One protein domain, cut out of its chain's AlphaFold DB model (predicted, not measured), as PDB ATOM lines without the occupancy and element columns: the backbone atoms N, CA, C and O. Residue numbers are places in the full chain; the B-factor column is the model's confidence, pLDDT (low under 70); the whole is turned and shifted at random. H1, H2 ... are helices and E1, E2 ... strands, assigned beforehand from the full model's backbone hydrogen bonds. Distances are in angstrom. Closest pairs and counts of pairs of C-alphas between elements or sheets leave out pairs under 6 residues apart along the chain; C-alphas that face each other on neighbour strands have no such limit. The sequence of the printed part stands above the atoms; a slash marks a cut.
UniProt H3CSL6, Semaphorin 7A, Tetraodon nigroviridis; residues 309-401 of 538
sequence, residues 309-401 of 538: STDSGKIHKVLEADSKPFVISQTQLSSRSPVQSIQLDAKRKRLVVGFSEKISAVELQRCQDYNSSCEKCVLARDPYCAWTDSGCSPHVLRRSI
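What this domain is: This is residues 309 to 401 of the 538 residues of the protein "Semaphorin 7A" of Tetraodon nigroviridis (UniProt H3CSL6). A three-stranded sheet, E3 to E5, and a long two-stranded hairpin, E1 and E2, stand as two layers only partly face to face; beyond one end of the sheet follows a small head, where the short helices H1 and H2 pack on the hairpin E6 and E7. Residues 395 to 401 trail away from the head as a tail. The printed part has 93 residues, with two named helices and seven named strands in the order E1 E2 E3 E4 E5 H1 H2 E6 E7; the larger sheet runs E3, E4, E5, antiparallel, and the class is mostly strand. The whole is only just loose, close to compact, with a radius of gyration of the C-alphas of 14.9 A, and elongated, spanning 44 by 28 by 28 A.

Where its parts are: Find C-alpha 341 at (27.416, -55.669, 2.222), where E3 begins; it runs 13.5 A to residue 345. E4, residues 350 to 354, spans 13.2 A, and E5, residues 359 to 363, 13.7 A. Go back to C-alpha 314 at (22.230, -64.384, -5.302) for E1, 21.9 A to residue 321, followed by E2, residues 324 to 332, 23.7 A. After E5 come H1, residues 367 to 370, 5.6 A, and H2, residues 374 to 379, 8.6 A. Then E6, residues 385 to 388, spans 9.5 A, and E7, residues 391 to 394, spans 9.9 A, ending at C-alpha 394 (21.933, -79.770, 10.833).

How they stand to each other: Look first at E3, E4 and E5, a meander, each strand the antiparallel neighbour of the one before. In the hairpin E3 and E4, N 343 and O 352 are 2.9 A apart, within hydrogen-bond range; in the hairpin E4 and E5, N 353 and O 360 are 2.8 A apart. E1 and E2 form an antiparallel hairpin at 158 degrees between directions, with N 319 and O 326 at 2.8 A; both are apart from E3, E4 and E5. Neither H1 nor H2 is on the sheet of E3, E4 and E5. H1 and H2 only just touch, only at the corner by their link, with 3 pairs of C-alphas within 8 A, the closest those of Tyr 370 and Cys 377 at 4.9 A. The closest C-alphas of H1 and E7 are those of Cys 367 and Ser 393, 5.3 A apart; of H2 and E6, those of Cys 374 and Trp 387, 5.9 A. In the antiparallel hairpin E6 and E7, N 386 and O 393 are 2.9 A apart. In H2 every O i to N i+4 pair is within hydrogen-bond range; H1 is too short for such a pair.

The domain as a whole: The two C-alphas farthest apart, those of Ser 337 and Ile 401, are 47.7 A apart. The printed part has no cut and no long link. Its mean pLDDT is 90.1, but residues 396 to 401 are under 70.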
ATOM      1  N   SER A 309      28.387 -63.432  -2.745       97.19
ATOM      2  CA  SER A 309      27.189 -62.704  -3.183       97.19
ATOM      3  C   SER A 309      27.358 -62.129  -4.586       97.19
ATOM      4  O   SER A 309      28.464 -61.738  -4.950       97.19
ATOM      5  N   THR A 310      26.280 -62.052  -5.372       94.62
ATOM      6  CA  THR A 310      26.284 -61.435  -6.713       94.62
ATOM      7  C   THR A 310      25.661 -60.038  -6.744       94.62
ATOM      8  O   THR A 310      24.838 -59.673  -5.901       94.62
ATOM      9  N   ASP A 311      25.982 -59.287  -7.797       92.06
ATOM     10  CA  ASP A 311      25.290 -58.056  -8.214       92.06
ATOM     11  C   ASP A 311      23.778 -58.227  -8.506       92.06
ATOM     12  O   ASP A 311      23.041 -57.250  -8.583       92.06
ATOM     13  N   SER A 312      23.308 -59.467  -8.635       91.88
ATOM     14  CA  SER A 312      21.920 -59.861  -8.923       91.88
ATOM     15  C   SER A 312      21.178 -60.435  -7.705       91.88
ATOM     16  O   SER A 312      20.110 -61.043  -7.841       91.88
ATOM     17  N   GLY A 313      21.733 -60.271  -6.498       92.12
ATOM     18  CA  GLY A 313      21.088 -60.696  -5.252       92.12
ATOM     19  C   GLY A 313      21.072 -62.212  -5.023       92.12
ATOM     20  O   GLY A 313      20.190 -62.720  -4.329       92.12
ATOM     21  N   LYS A 314      22.026 -62.956  -5.594       93.75
ATOM     22  CA  LYS A 314      22.230 -64.384  -5.302       93.75
ATOM     23  C   LYS A 314      23.320 -64.567  -4.255       93.75
ATOM     24  O   LYS A 314      24.263 -63.783  -4.207       93.75
ATOM     25  N   ILE A 315      23.223 -65.641  -3.476       96.75
ATOM     26  CA  ILE A 315      24.288 -66.151  -2.607       96.75
ATOM     27  C   ILE A 315      24.674 -67.552  -3.085       96.75
ATOM     28  O   ILE A 315      23.813 -68.430  -3.170       96.75
ATOM     29  N   HIS A 316      25.949 -67.764  -3.397       97.69
ATOM     30  CA  HIS A 316      26.513 -69.072  -3.725       97.69
ATOM     31  C   HIS A 316      27.297 -69.600  -2.523       97.69
ATOM     32  O   HIS A 316      28.124 -68.889  -1.950       97.69
ATOM     33  N   LYS A 317      27.039 -70.857  -2.160       98.00
ATOM     34  CA  LYS A 317      27.731 -71.583  -1.095       98.00
ATOM     35  C   LYS A 317      28.738 -72.530  -1.746       98.00
ATOM     36  O   LYS A 317      28.332 -73.454  -2.447       98.00
ATOM     37  N   VAL A 318      30.034 -72.284  -1.560       98.44
ATOM     38  CA  VAL A 318      31.119 -73.020  -2.231       98.44
ATOM     39  C   VAL A 318      32.042 -73.649  -1.192       98.44
ATOM     40  O   VAL A 318      32.646 -72.951  -0.386       98.44
ATOM     41  N   LEU A 319      32.141 -74.973  -1.209       98.00
ATOM     42  CA  LEU A 319      33.038 -75.756  -0.366       98.00
ATOM     43  C   LEU A 319      34.462 -75.743  -0.933       98.00
ATOM     44  O   LEU A 319      34.647 -75.968  -2.129       98.00
ATOM     45  N   GLU A 320      35.455 -75.555  -0.068       96.12
ATOM     46  CA  GLU A 320      36.848 -75.922  -0.332       96.12
ATOM     47  C   GLU A 320      37.034 -77.407   0.023       96.12
ATOM     48  O   GLU A 320      37.160 -77.771   1.191       96.12
ATOM     49  N   ALA A 321      36.988 -78.276  -0.991       89.56
ATOM     50  CA  ALA A 321      37.157 -79.724  -0.861       89.56
ATOM     51  C   ALA A 321      38.432 -80.155  -1.591       89.56
ATOM     52  O   ALA A 321      38.534 -79.964  -2.801       89.56
ATOM     53  N   ASP A 322      39.402 -80.722  -0.872       85.38
ATOM     54  CA  ASP A 322      40.694 -81.165  -1.423       85.38
ATOM     55  C   ASP A 322      41.379 -80.086  -2.290       85.38
ATOM     56  O   ASP A 322      41.824 -80.344  -3.412       85.38
ATOM     57  N   SER A 323      41.407 -78.843  -1.787       84.56
ATOM     58  CA  SER A 323      41.926 -77.660  -2.496       84.56
ATOM     59  C   SER A 323      41.209 -77.325  -3.818       84.56
ATOM     60  O   SER A 323      41.762 -76.620  -4.661       84.56
ATOM     61  N   LYS A 324      39.972 -77.803  -4.011       91.31
ATOM     62  CA  LYS A 324      39.122 -77.526  -5.180       91.31
ATOM     63  C   LYS A 324      37.763 -76.944  -4.765       91.31
ATOM     64  O   LYS A 324      37.238 -77.302  -3.710       91.31
ATOM     65  N   PRO A 325      37.158 -76.078  -5.592       95.75
ATOM     66  CA  PRO A 325      35.839 -75.525  -5.324       95.75
ATOM     67  C   PRO A 325      34.738 -76.537  -5.663       95.75
ATOM     68  O   PRO A 325      34.725 -77.130  -6.743       95.75
ATOM     69  N   PHE A 326      33.752 -76.675  -4.781       95.81
ATOM     70  CA  PHE A 326      32.501 -77.378  -5.065       95.81
ATOM     71  C   PHE A 326      31.306 -76.497  -4.693       95.81
ATOM     72  O   PHE A 326      31.101 -76.171  -3.527       95.81
ATOM     73  N   VAL A 327      30.510 -76.089  -5.686       96.88
ATOM     74  CA  VAL A 327      29.307 -75.274  -5.455       96.88
ATOM     75  C   VAL A 327      28.213 -76.164  -4.862       96.88
ATOM     76  O   VAL A 327      27.634 -76.978  -5.575       96.88
ATOM     77  N   ILE A 328      27.937 -76.003  -3.566       97.00
ATOM     78  CA  ILE A 328      26.888 -76.730  -2.840       97.00
ATOM     79  C   ILE A 328      25.508 -76.246  -3.302       97.00
ATOM     80  O   ILE A 328      24.649 -77.050  -3.649       97.00
ATOM     81  N   SER A 329      25.281 -74.927  -3.299       95.69
ATOM     82  CA  SER A 329      23.966 -74.356  -3.613       95.69
ATOM     83  C   SER A 329      24.018 -72.889  -4.051       95.69
ATOM     84  O   SER A 329      24.955 -72.149  -3.740       95.69
ATOM     85  N   GLN A 330      22.968 -72.468  -4.764       94.75
ATOM     86  CA  GLN A 330      22.665 -71.079  -5.125       94.75
ATOM     87  C   GLN A 330      21.320 -70.701  -4.491       94.75
ATOM     88  O   GLN A 330      20.292 -71.283  -4.830       94.75
ATOM     89  N   THR A 331      21.298 -69.690  -3.622       93.75
ATOM     90  CA  THR A 331      20.061 -69.093  -3.095       93.75
ATOM     91  C   THR A 331      19.820 -67.739  -3.757       93.75
ATOM     92  O   THR A 331      20.630 -66.826  -3.605       93.75
ATOM     93  N   GLN A 332      18.700 -67.580  -4.466       92.25
ATOM     94  CA  GLN A 332      18.223 -66.267  -4.914       92.25
ATOM     95  C   GLN A 332      17.522 -65.565  -3.748       92.25
ATOM     96  O   GLN A 332      16.606 -66.127  -3.146       92.25
ATOM     97  N   LEU A 333      17.922 -64.332  -3.442       91.69
ATOM     98  CA  LEU A 333      17.243 -63.510  -2.445       91.69
ATOM     99  C   LEU A 333      16.081 -62.742  -3.079       91.69
ATOM    100  O   LEU A 333      16.012 -62.550  -4.293       91.69
ATOM    101  N   SER A 334      15.148 -62.290  -2.239       82.94
ATOM    102  CA  SER A 334      13.940 -61.578  -2.679       82.94
ATOM    103  C   SER A 334      14.210 -60.157  -3.190       82.94
ATOM    104  O   SER A 334      13.275 -59.458  -3.567       82.94
ATOM    105  N   SER A 335      15.458 -59.683  -3.141       81.62
ATOM    106  CA  SER A 335      15.907 -58.522  -3.913       81.62
ATOM    107  C   SER A 335      16.762 -58.990  -5.081       81.62
ATOM    108  O   SER A 335      17.517 -59.953  -4.956       81.62
ATOM    109  N   ARG A 336      16.632 -58.286  -6.206       80.69
ATOM    110  CA  ARG A 336      17.508 -58.411  -7.377       80.69
ATOM    111  C   ARG A 336      18.484 -57.229  -7.488       80.69
ATOM    112  O   ARG A 336      19.211 -57.156  -8.471       80.69
ATOM    113  N   SER A 337      18.473 -56.311  -6.516       84.88
ATOM    114  CA  SER A 337      19.446 -55.222  -6.399       84.88
ATOM    115  C   SER A 337      20.846 -55.778  -6.095       84.88
ATOM    116  O   SER A 337      20.951 -56.835  -5.460       84.88
ATOM    117  N   PRO A 338      21.925 -55.055  -6.445       84.94
ATOM    118  CA  PRO A 338      23.275 -55.406  -6.021       84.94
ATOM    119  C   PRO A 338      23.414 -55.483  -4.502       84.94
ATOM    120  O   PRO A 338      22.964 -54.597  -3.770       84.94
ATOM    121  N   VAL A 339      24.078 -56.541  -4.033       92.69
ATOM    122  CA  VAL A 339      24.444 -56.694  -2.624       92.69
ATOM    123  C   VAL A 339      25.530 -55.679  -2.276       92.69
ATOM    124  O   VAL A 339      26.607 -55.684  -2.866       92.69
ATOM    125  N   GLN A 340      25.251 -54.815  -1.302       90.88
ATOM    126  CA  GLN A 340      26.162 -53.752  -0.870       90.88
ATOM    127  C   GLN A 340      27.116 -54.228   0.233       90.88
ATOM    128  O   GLN A 340      28.283 -53.838   0.269       90.88
ATOM    129  N   SER A 341      26.638 -55.104   1.118       93.00
ATOM    130  CA  SER A 341      27.416 -55.669   2.222       93.00
ATOM    131  C   SER A 341      26.921 -57.063   2.596       93.00
ATOM    132  O   SER A 341      25.757 -57.406   2.376       93.00
ATOM    133  N   ILE A 342      27.804 -57.869   3.187       96.69
ATOM    134  CA  ILE A 342      27.440 -59.115   3.866       96.69
ATOM    135  C   ILE A 342      28.168 -59.198   5.208       96.69
ATOM    136  O   ILE A 342      29.283 -58.704   5.333       96.69
ATOM    137  N   GLN A 343      27.546 -59.837   6.196       96.12
ATOM    138  CA  GLN A 343      28.146 -60.111   7.500       96.12
ATOM    139  C   GLN A 343      27.776 -61.524   7.954       96.12
ATOM    140  O   GLN A 343      26.601 -61.890   7.998       96.12
ATOM    141  N   LEU A 344      28.780 -62.323   8.312       97.38
ATOM    142  CA  LEU A 344      28.601 -63.690   8.796       97.38
ATOM    143  C   LEU A 344      28.434 -63.712  10.325       97.38
ATOM    144  O   LEU A 344      29.337 -63.314  11.059       97.38
ATOM    145  N   ASP A 345      27.311 -64.242  10.810       96.06
ATOM    146  CA  ASP A 345      27.167 -64.732  12.184       96.06
ATOM    147  C   ASP A 345      27.508 -66.229  12.198       96.06
ATOM    148  O   ASP A 345      26.641 -67.102  12.070       96.06
ATOM    149  N   ALA A 346      28.800 -66.529  12.345       93.38
ATOM    150  CA  ALA A 346      29.322 -67.895  12.354       93.38
ATOM    151  C   ALA A 346      28.852 -68.720  13.571       93.38
ATOM    152  O   ALA A 346      28.968 -69.946  13.558       93.38
ATOM    153  N   LYS A 347      28.308 -68.076  14.618       92.19
ATOM    154  CA  LYS A 347      27.772 -68.748  15.813       92.19
ATOM    155  C   LYS A 347      26.330 -69.199  15.604       92.19
ATOM    156  O   LYS A 347      25.975 -70.294  16.029       92.19
ATOM    157  N   ARG A 348      25.502 -68.371  14.959       93.44
ATOM    158  CA  ARG A 348      24.118 -68.716  14.579       93.44
ATOM    159  C   ARG A 348      24.012 -69.368  13.199       93.44
ATOM    160  O   ARG A 348      22.910 -69.735  12.814       93.44
ATOM    161  N   LYS A 349      25.126 -69.493  12.467       94.44
ATOM    162  CA  LYS A 349      25.202 -70.022  11.094       94.44
ATOM    163  C   LYS A 349      24.244 -69.288  10.146       94.44
ATOM    164  O   LYS A 349      23.485 -69.896   9.394       94.44
ATOM    165  N   ARG A 350      24.320 -67.951  10.189       96.56
ATOM    166  CA  ARG A 350      23.515 -67.016   9.390       96.56
ATOM    167  C   ARG A 350      24.387 -66.024   8.638       96.56
ATOM    168  O   ARG A 350      25.323 -65.471   9.211       96.56
ATOM    169  N   LEU A 351      24.026 -65.729   7.393       97.81
ATOM    170  CA  LEU A 351      24.585 -64.619   6.625       97.81
ATOM    171  C   LEU A 351      23.574 -63.470   6.575       97.81
ATOM    172  O   LEU A 351      22.465 -63.637   6.070       97.81
ATOM    173  N   VAL A 352      23.950 -62.307   7.094       97.38
ATOM    174  CA  VAL A 352      23.198 -61.056   6.938       97.38
ATOM    175  C   VAL A 352      23.658 -60.384   5.648       97.38
ATOM    176  O   VAL A 352      24.855 -60.322   5.382       97.38
ATOM    177  N   VAL A 353      22.718 -59.901   4.839       96.94
ATOM    178  CA  VAL A 353      22.952 -59.349   3.498       96.94
ATOM    179  C   VAL A 353      22.265 -57.990   3.389       96.94
ATOM    180  O   VAL A 353      21.054 -57.889   3.598       96.94
ATOM    181  N   GLY A 354      23.038 -56.949   3.085       94.75
ATOM    182  CA  GLY A 354      22.567 -55.576   2.912       94.75
ATOM    183  C   GLY A 354      22.329 -55.219   1.445       94.75
ATOM    184  O   GLY A 354      23.191 -55.440   0.592       94.75
ATOM    185  N   PHE A 355      21.172 -54.621   1.175       92.81
ATOM    186  CA  PHE A 355      20.791 -54.005  -0.096       92.81
ATOM    187  C   PHE A 355      20.457 -52.525   0.133       92.81
ATOM    188  O   PHE A 355      20.217 -52.106   1.265       92.81
ATOM    189  N   SER A 356      20.345 -51.754  -0.950       88.69
ATOM    190  CA  SER A 356      19.912 -50.347  -0.920       88.69
ATOM    191  C   SER A 356      18.574 -50.117  -0.211       88.69
ATOM    192  O   SER A 356      18.365 -49.067   0.392       88.69
ATOM    193  N   GLU A 357      17.657 -51.078  -0.312       90.19
ATOM    194  CA  GLU A 357      16.266 -50.946   0.126       90.19
ATOM    195  C   GLU A 357      15.891 -51.810   1.339       90.19
ATOM    196  O   GLU A 357      14.826 -51.605   1.920       90.19
ATOM    197  N   LYS A 358      16.725 -52.790   1.721       92.00
ATOM    198  CA  LYS A 358      16.450 -53.697   2.849       92.00
ATOM    199  C   LYS A 358      17.682 -54.465   3.325       92.00
ATOM    200  O   LYS A 358      18.677 -54.593   2.621       92.00
ATOM    201  N   ILE A 359      17.542 -55.092   4.489       94.25
ATOM    202  CA  ILE A 359      18.448 -56.135   4.983       94.25
ATOM    203  C   ILE A 359      17.724 -57.484   4.883       94.25
ATOM    204  O   ILE A 359      16.505 -57.563   5.033       94.25
ATOM    205  N   SER A 360      18.450 -58.558   4.587       94.31
ATOM    206  CA  SER A 360      17.944 -59.937   4.575       94.31
ATOM    207  C   SER A 360      18.874 -60.851   5.368       94.31
ATOM    208  O   SER A 360      20.072 -60.595   5.448       94.31
ATOM    209  N   ALA A 361      18.337 -61.920   5.954       94.56
ATOM    210  CA  ALA A 361      19.116 -62.942   6.647       94.56
ATOM    211  C   ALA A 361      18.931 -64.294   5.951       94.56
ATOM    212  O   ALA A 361      17.815 -64.655   5.579       94.56
ATOM    213  N   VAL A 362      20.028 -65.028   5.777       94.56
ATOM    214  CA  VAL A 362      20.076 -66.331   5.110       94.56
ATOM    215  C   VAL A 362      20.565 -67.367   6.114       94.56
ATOM    216  O   VAL A 362      21.682 -67.257   6.619       94.56
ATOM    217  N   GLU A 363      19.738 -68.369   6.405       95.56
ATOM    218  CA  GLU A 363      20.164 -69.544   7.172       95.56
ATOM    219  C   GLU A 363      21.142 -70.369   6.329       95.56
ATOM    220  O   GLU A 363      20.862 -70.671   5.168       95.56
ATOM    221  N   LEU A 364      22.282 -70.759   6.901       95.81
ATOM    222  CA  LEU A 364      23.283 -71.572   6.200       95.81
ATOM    223  C   LEU A 364      23.026 -73.081   6.355       95.81
ATOM    224  O   LEU A 364      23.548 -73.872   5.570       95.81
ATOM    225  N   GLN A 365      22.206 -73.481   7.333       94.81
ATOM    226  CA  GLN A 365      21.885 -74.873   7.692       94.81
ATOM    227  C   GLN A 365      20.593 -75.380   7.022       94.81
ATOM    228  O   GLN A 365      19.687 -75.889   7.680       94.81
ATOM    229  N   ARG A 366      20.484 -75.245   5.695       94.25
ATOM    230  CA  ARG A 366      19.269 -75.594   4.928       94.25
ATOM    231  C   ARG A 366      19.110 -77.095   4.625       94.25
ATOM    232  O   ARG A 366      18.673 -77.482   3.550       94.25
ATOM    233  N   CYS A 367      19.425 -77.961   5.585       94.75
ATOM    234  CA  CYS A 367      19.475 -79.417   5.382       94.75
ATOM    235  C   CYS A 367      18.129 -80.045   4.973       94.75
ATOM    236  O   CYS A 367      18.107 -81.105   4.353       94.75
ATOM    237  N   GLN A 368      17.014 -79.366   5.264       93.88
ATOM    238  CA  GLN A 368      15.680 -79.782   4.827       93.88
ATOM    239  C   GLN A 368      15.515 -79.781   3.298       93.88
ATOM    240  O   GLN A 368      14.765 -80.606   2.783       93.88
ATOM    241  N   ASP A 369      16.271 -78.951   2.568       93.00
ATOM    242  CA  ASP A 369      16.275 -78.943   1.097       93.00
ATOM    243  C   ASP A 369      16.785 -80.281   0.506       93.00
ATOM    244  O   ASP A 369      16.509 -80.596  -0.649       93.00
ATOM    245  N   TYR A 370      17.496 -81.096   1.300       92.75
ATOM    246  CA  TYR A 370      18.072 -82.385   0.892       92.75
ATOM    247  C   TYR A 370      17.415 -83.596   1.588       92.75
ATOM    248  O   TYR A 370      17.918 -84.716   1.493       92.75
ATOM    249  N   ASN A 371      16.300 -83.401   2.300       93.06
ATOM    250  CA  ASN A 371      15.720 -84.405   3.203       93.06
ATOM    251  C   ASN A 371      14.925 -85.538   2.511       93.06
ATOM    252  O   ASN A 371      14.351 -86.389   3.183       93.06
ATOM    253  N   SER A 372      14.873 -85.592   1.176       89.12
ATOM    254  CA  SER A 372      14.095 -86.632   0.482       89.12
ATOM    255  C   SER A 372      14.691 -88.039   0.608       89.12
ATOM    256  O   SER A 372      13.954 -89.013   0.503       89.12
ATOM    257  N   SER A 373      16.015 -88.159   0.765       89.69
ATOM    258  CA  SER A 373      16.698 -89.442   0.974       89.69
ATOM    259  C   SER A 373      18.110 -89.249   1.545       89.69
ATOM    260  O   SER A 373      18.674 -88.150   1.492       89.69
ATOM    261  N   CYS A 374      18.702 -90.335   2.055       91.94
ATOM    262  CA  CYS A 374      20.077 -90.347   2.560       91.94
ATOM    263  C   CYS A 374      21.078 -89.917   1.481       91.94
ATOM    264  O   CYS A 374      21.976 -89.109   1.723       91.94
ATOM    265  N   GLU A 375      20.876 -90.401   0.259       90.50
ATOM    266  CA  GLU A 375      21.756 -90.180  -0.880       90.50
ATOM    267  C   GLU A 375      21.725 -88.717  -1.317       90.50
ATOM    268  O   GLU A 375      22.792 -88.151  -1.538       90.50
ATOM    269  N   LYS A 376      20.553 -88.055  -1.352       90.44
ATOM    270  CA  LYS A 376      20.496 -86.607  -1.634       90.44
ATOM    271  C   LYS A 376      21.211 -85.788  -0.554       90.44
ATOM    272  O   LYS A 376      21.980 -84.890  -0.892       90.44
ATOM    273  N   CYS A 377      21.023 -86.129   0.722       93.81
ATOM    274  CA  CYS A 377      21.700 -85.467   1.841       93.81
ATOM    275  C   CYS A 377      23.234 -85.592   1.760       93.81
ATOM    276  O   CYS A 377      23.951 -84.611   1.953       93.81
ATOM    277  N   VAL A 378      23.749 -86.781   1.425       92.56
ATOM    278  CA  VAL A 378      25.194 -87.038   1.300       92.56
ATOM    279  C   VAL A 378      25.776 -86.444   0.008       92.56
ATOM    280  O   VAL A 378      26.866 -85.867   0.035       92.56
ATOM    281  N   LEU A 379      25.066 -86.527  -1.124       93.06
ATOM    282  CA  LEU A 379      25.524 -85.990  -2.414       93.06
ATOM    283  C   LEU A 379      25.586 -84.460  -2.445       93.06
ATOM    284  O   LEU A 379      26.458 -83.921  -3.132       93.06
ATOM    285  N   ALA A 380      24.756 -83.775  -1.650       93.69
ATOM    286  CA  ALA A 380      24.834 -82.328  -1.451       93.69
ATOM    287  C   ALA A 380      26.198 -81.865  -0.902       93.69
ATOM    288  O   ALA A 380      26.589 -80.722  -1.134       93.69
ATOM    289  N   ARG A 381      26.934 -82.746  -0.194       94.19
ATOM    290  CA  ARG A 381      28.268 -82.481   0.392       94.19
ATOM    291  C   ARG A 381      28.313 -81.192   1.219       94.19
ATOM    292  O   ARG A 381      29.320 -80.492   1.254       94.19
ATOM    293  N   ASP A 382      27.203 -80.868   1.871       96.25
ATOM    294  CA  ASP A 382      27.080 -79.679   2.697       96.25
ATOM    295  C   ASP A 382      27.609 -79.993   4.110       96.25
ATOM    296  O   ASP A 382      26.942 -80.728   4.839       96.25
ATOM    297  N   PRO A 383      28.772 -79.460   4.548       95.88
ATOM    298  CA  PRO A 383      29.376 -79.823   5.839       95.88
ATOM    299  C   PRO A 383      28.549 -79.364   7.051       95.88
ATOM    300  O   PRO A 383      28.865 -79.701   8.189       95.88
ATOM    301  N   TYR A 384      27.486 -78.589   6.823       95.88
ATOM    302  CA  TYR A 384      26.534 -78.178   7.845       95.88
ATOM    303  C   TYR A 384      25.474 -79.258   8.122       95.88
ATOM    304  O   TYR A 384      24.727 -79.122   9.092       95.88
ATOM    305  N   CYS A 385      25.375 -80.289   7.277       95.81
ATOM    306  CA  CYS A 385      24.285 -81.257   7.243       95.81
ATOM    307  C   CYS A 385      24.777 -82.698   7.411       95.81
ATOM    308  O   CYS A 385      25.865 -83.062   6.969       95.81
ATOM    309  N   ALA A 386      23.949 -83.534   8.033       94.69
ATOM    310  CA  ALA A 386      24.183 -84.966   8.165       94.69
ATOM    311  C   ALA A 386      22.861 -85.738   8.084       94.69
ATOM    312  O   ALA A 386      21.820 -85.264   8.553       94.69
ATOM    313  N   TRP A 387      22.904 -86.950   7.528       93.56
ATOM    314  CA  TRP A 387      21.770 -87.866   7.599       93.56
ATOM    315  C   TRP A 387      21.696 -88.509   8.987       93.56
ATOM    316  O   TRP A 387      22.697 -88.984   9.523       93.56
ATOM    317  N   THR A 388      20.500 -88.517   9.563       90.69
ATOM    318  CA  THR A 388      20.193 -89.029  10.904       90.69
ATOM    319  C   THR A 388      18.930 -89.885  10.859       90.69
ATOM    320  O   THR A 388      18.248 -89.932   9.836       90.69
ATOM    321  N   ASP A 389      18.564 -90.518  11.975       88.50
ATOM    322  CA  ASP A 389      17.328 -91.312  12.071       88.50
ATOM    323  C   ASP A 389      16.054 -90.459  11.850       88.50
ATOM    324  O   ASP A 389      14.999 -90.987  11.512       88.50
ATOM    325  N   SER A 390      16.161 -89.129  11.984       89.44
ATOM    326  CA  SER A 390      15.119 -88.140  11.663       89.44
ATOM    327  C   SER A 390      15.252 -87.508  10.263       89.44
ATOM    328  O   SER A 390      14.619 -86.488   9.991       89.44
ATOM    329  N   GLY A 391      16.091 -88.072   9.388       93.50
ATOM    330  CA  GLY A 391      16.403 -87.543   8.056       93.50
ATOM    331  C   GLY A 391      17.603 -86.587   8.023       93.50
ATOM    332  O   GLY A 391      18.460 -86.594   8.914       93.50
ATOM    333  N   CYS A 392      17.694 -85.768   6.975       95.38
ATOM    334  CA  CYS A 392      18.771 -84.801   6.765       95.38
ATOM    335  C   CYS A 392      18.610 -83.603   7.708       95.38
ATOM    336  O   CYS A 392      17.686 -82.797   7.581       95.38
ATOM    337  N   SER A 393      19.522 -83.477   8.669       93.94
ATOM    338  CA  SER A 393      19.442 -82.491   9.747       93.94
ATOM    339  C   SER A 393      20.747 -81.698   9.891       93.94
ATOM    340  O   SER A 393      21.797 -82.161   9.432       93.94
ATOM    341  N   PRO A 394      20.716 -80.502  10.506       92.44
ATOM    342  CA  PRO A 394      21.933 -79.770  10.833       92.44
ATOM    343  C   PRO A 394      22.838 -80.566  11.777       92.44
ATOM    344  O   PRO A 394      22.377 -81.086  12.794       92.44
ATOM    345  N   HIS A 395      24.138 -80.618  11.487       79.94
ATOM    346  CA  HIS A 395      25.108 -81.230  12.389       79.94
ATOM    347  C   HIS A 395      25.241 -80.388  13.670       79.94
ATOM    348  O   HIS A 395      25.677 -79.234  13.633       79.94
ATOM    349  N   VAL A 396      24.859 -80.966  14.815       68.31
ATOM    350  CA  VAL A 396      24.974 -80.332  16.135       68.31
ATOM    351  C   VAL A 396      25.999 -81.083  16.975       68.31
ATOM    352  O   VAL A 396      25.741 -82.188  17.452       68.31
ATOM    353  N   LEU A 397      27.135 -80.434  17.233       58.16
ATOM    354  CA  LEU A 397      28.122 -80.886  18.213       58.16
ATOM    355  C   LEU A 397      27.519 -80.856  19.625       58.16
ATOM    356  O   LEU A 397      27.587 -79.848  20.334       58.16
ATOM    357  N   ARG A 398      26.953 -81.981  20.073       47.16
ATOM    358  CA  ARG A 398      26.710 -82.194  21.502       47.16
ATOM    359  C   ARG A 398      28.063 -82.317  22.200       47.16
ATOM    360  O   ARG A 398      28.768 -83.304  22.023       47.16
ATOM    361  N   ARG A 399      28.407 -81.335  23.040       38.12
ATOM    362  CA  ARG A 399      29.472 -81.472  24.047       38.12
ATOM    363  C   ARG A 399      29.016 -82.439  25.148       38.12
ATOM    364  O   ARG A 399      28.688 -82.013  26.250       38.12
ATOM    365  N   SER A 400      28.982 -83.733  24.840       35.16
ATOM    366  CA  SER A 400      28.875 -84.810  25.825       35.16
ATOM    367  C   SER A 400      30.216 -85.527  25.936       35.16
ATOM    368  O   SER A 400      30.704 -86.120  24.976       35.16
ATOM    369  N   ILE A 401      30.807 -85.452  27.126       44.44
ATOM    370  CA  ILE A 401      31.853 -86.377  27.571       44.44
ATOM    371  C   ILE A 401      31.192 -87.763  27.714       44.44
ATOM    372  O   ILE A 401      30.080 -87.831  28.235       44.44
TER     373      ILE A 401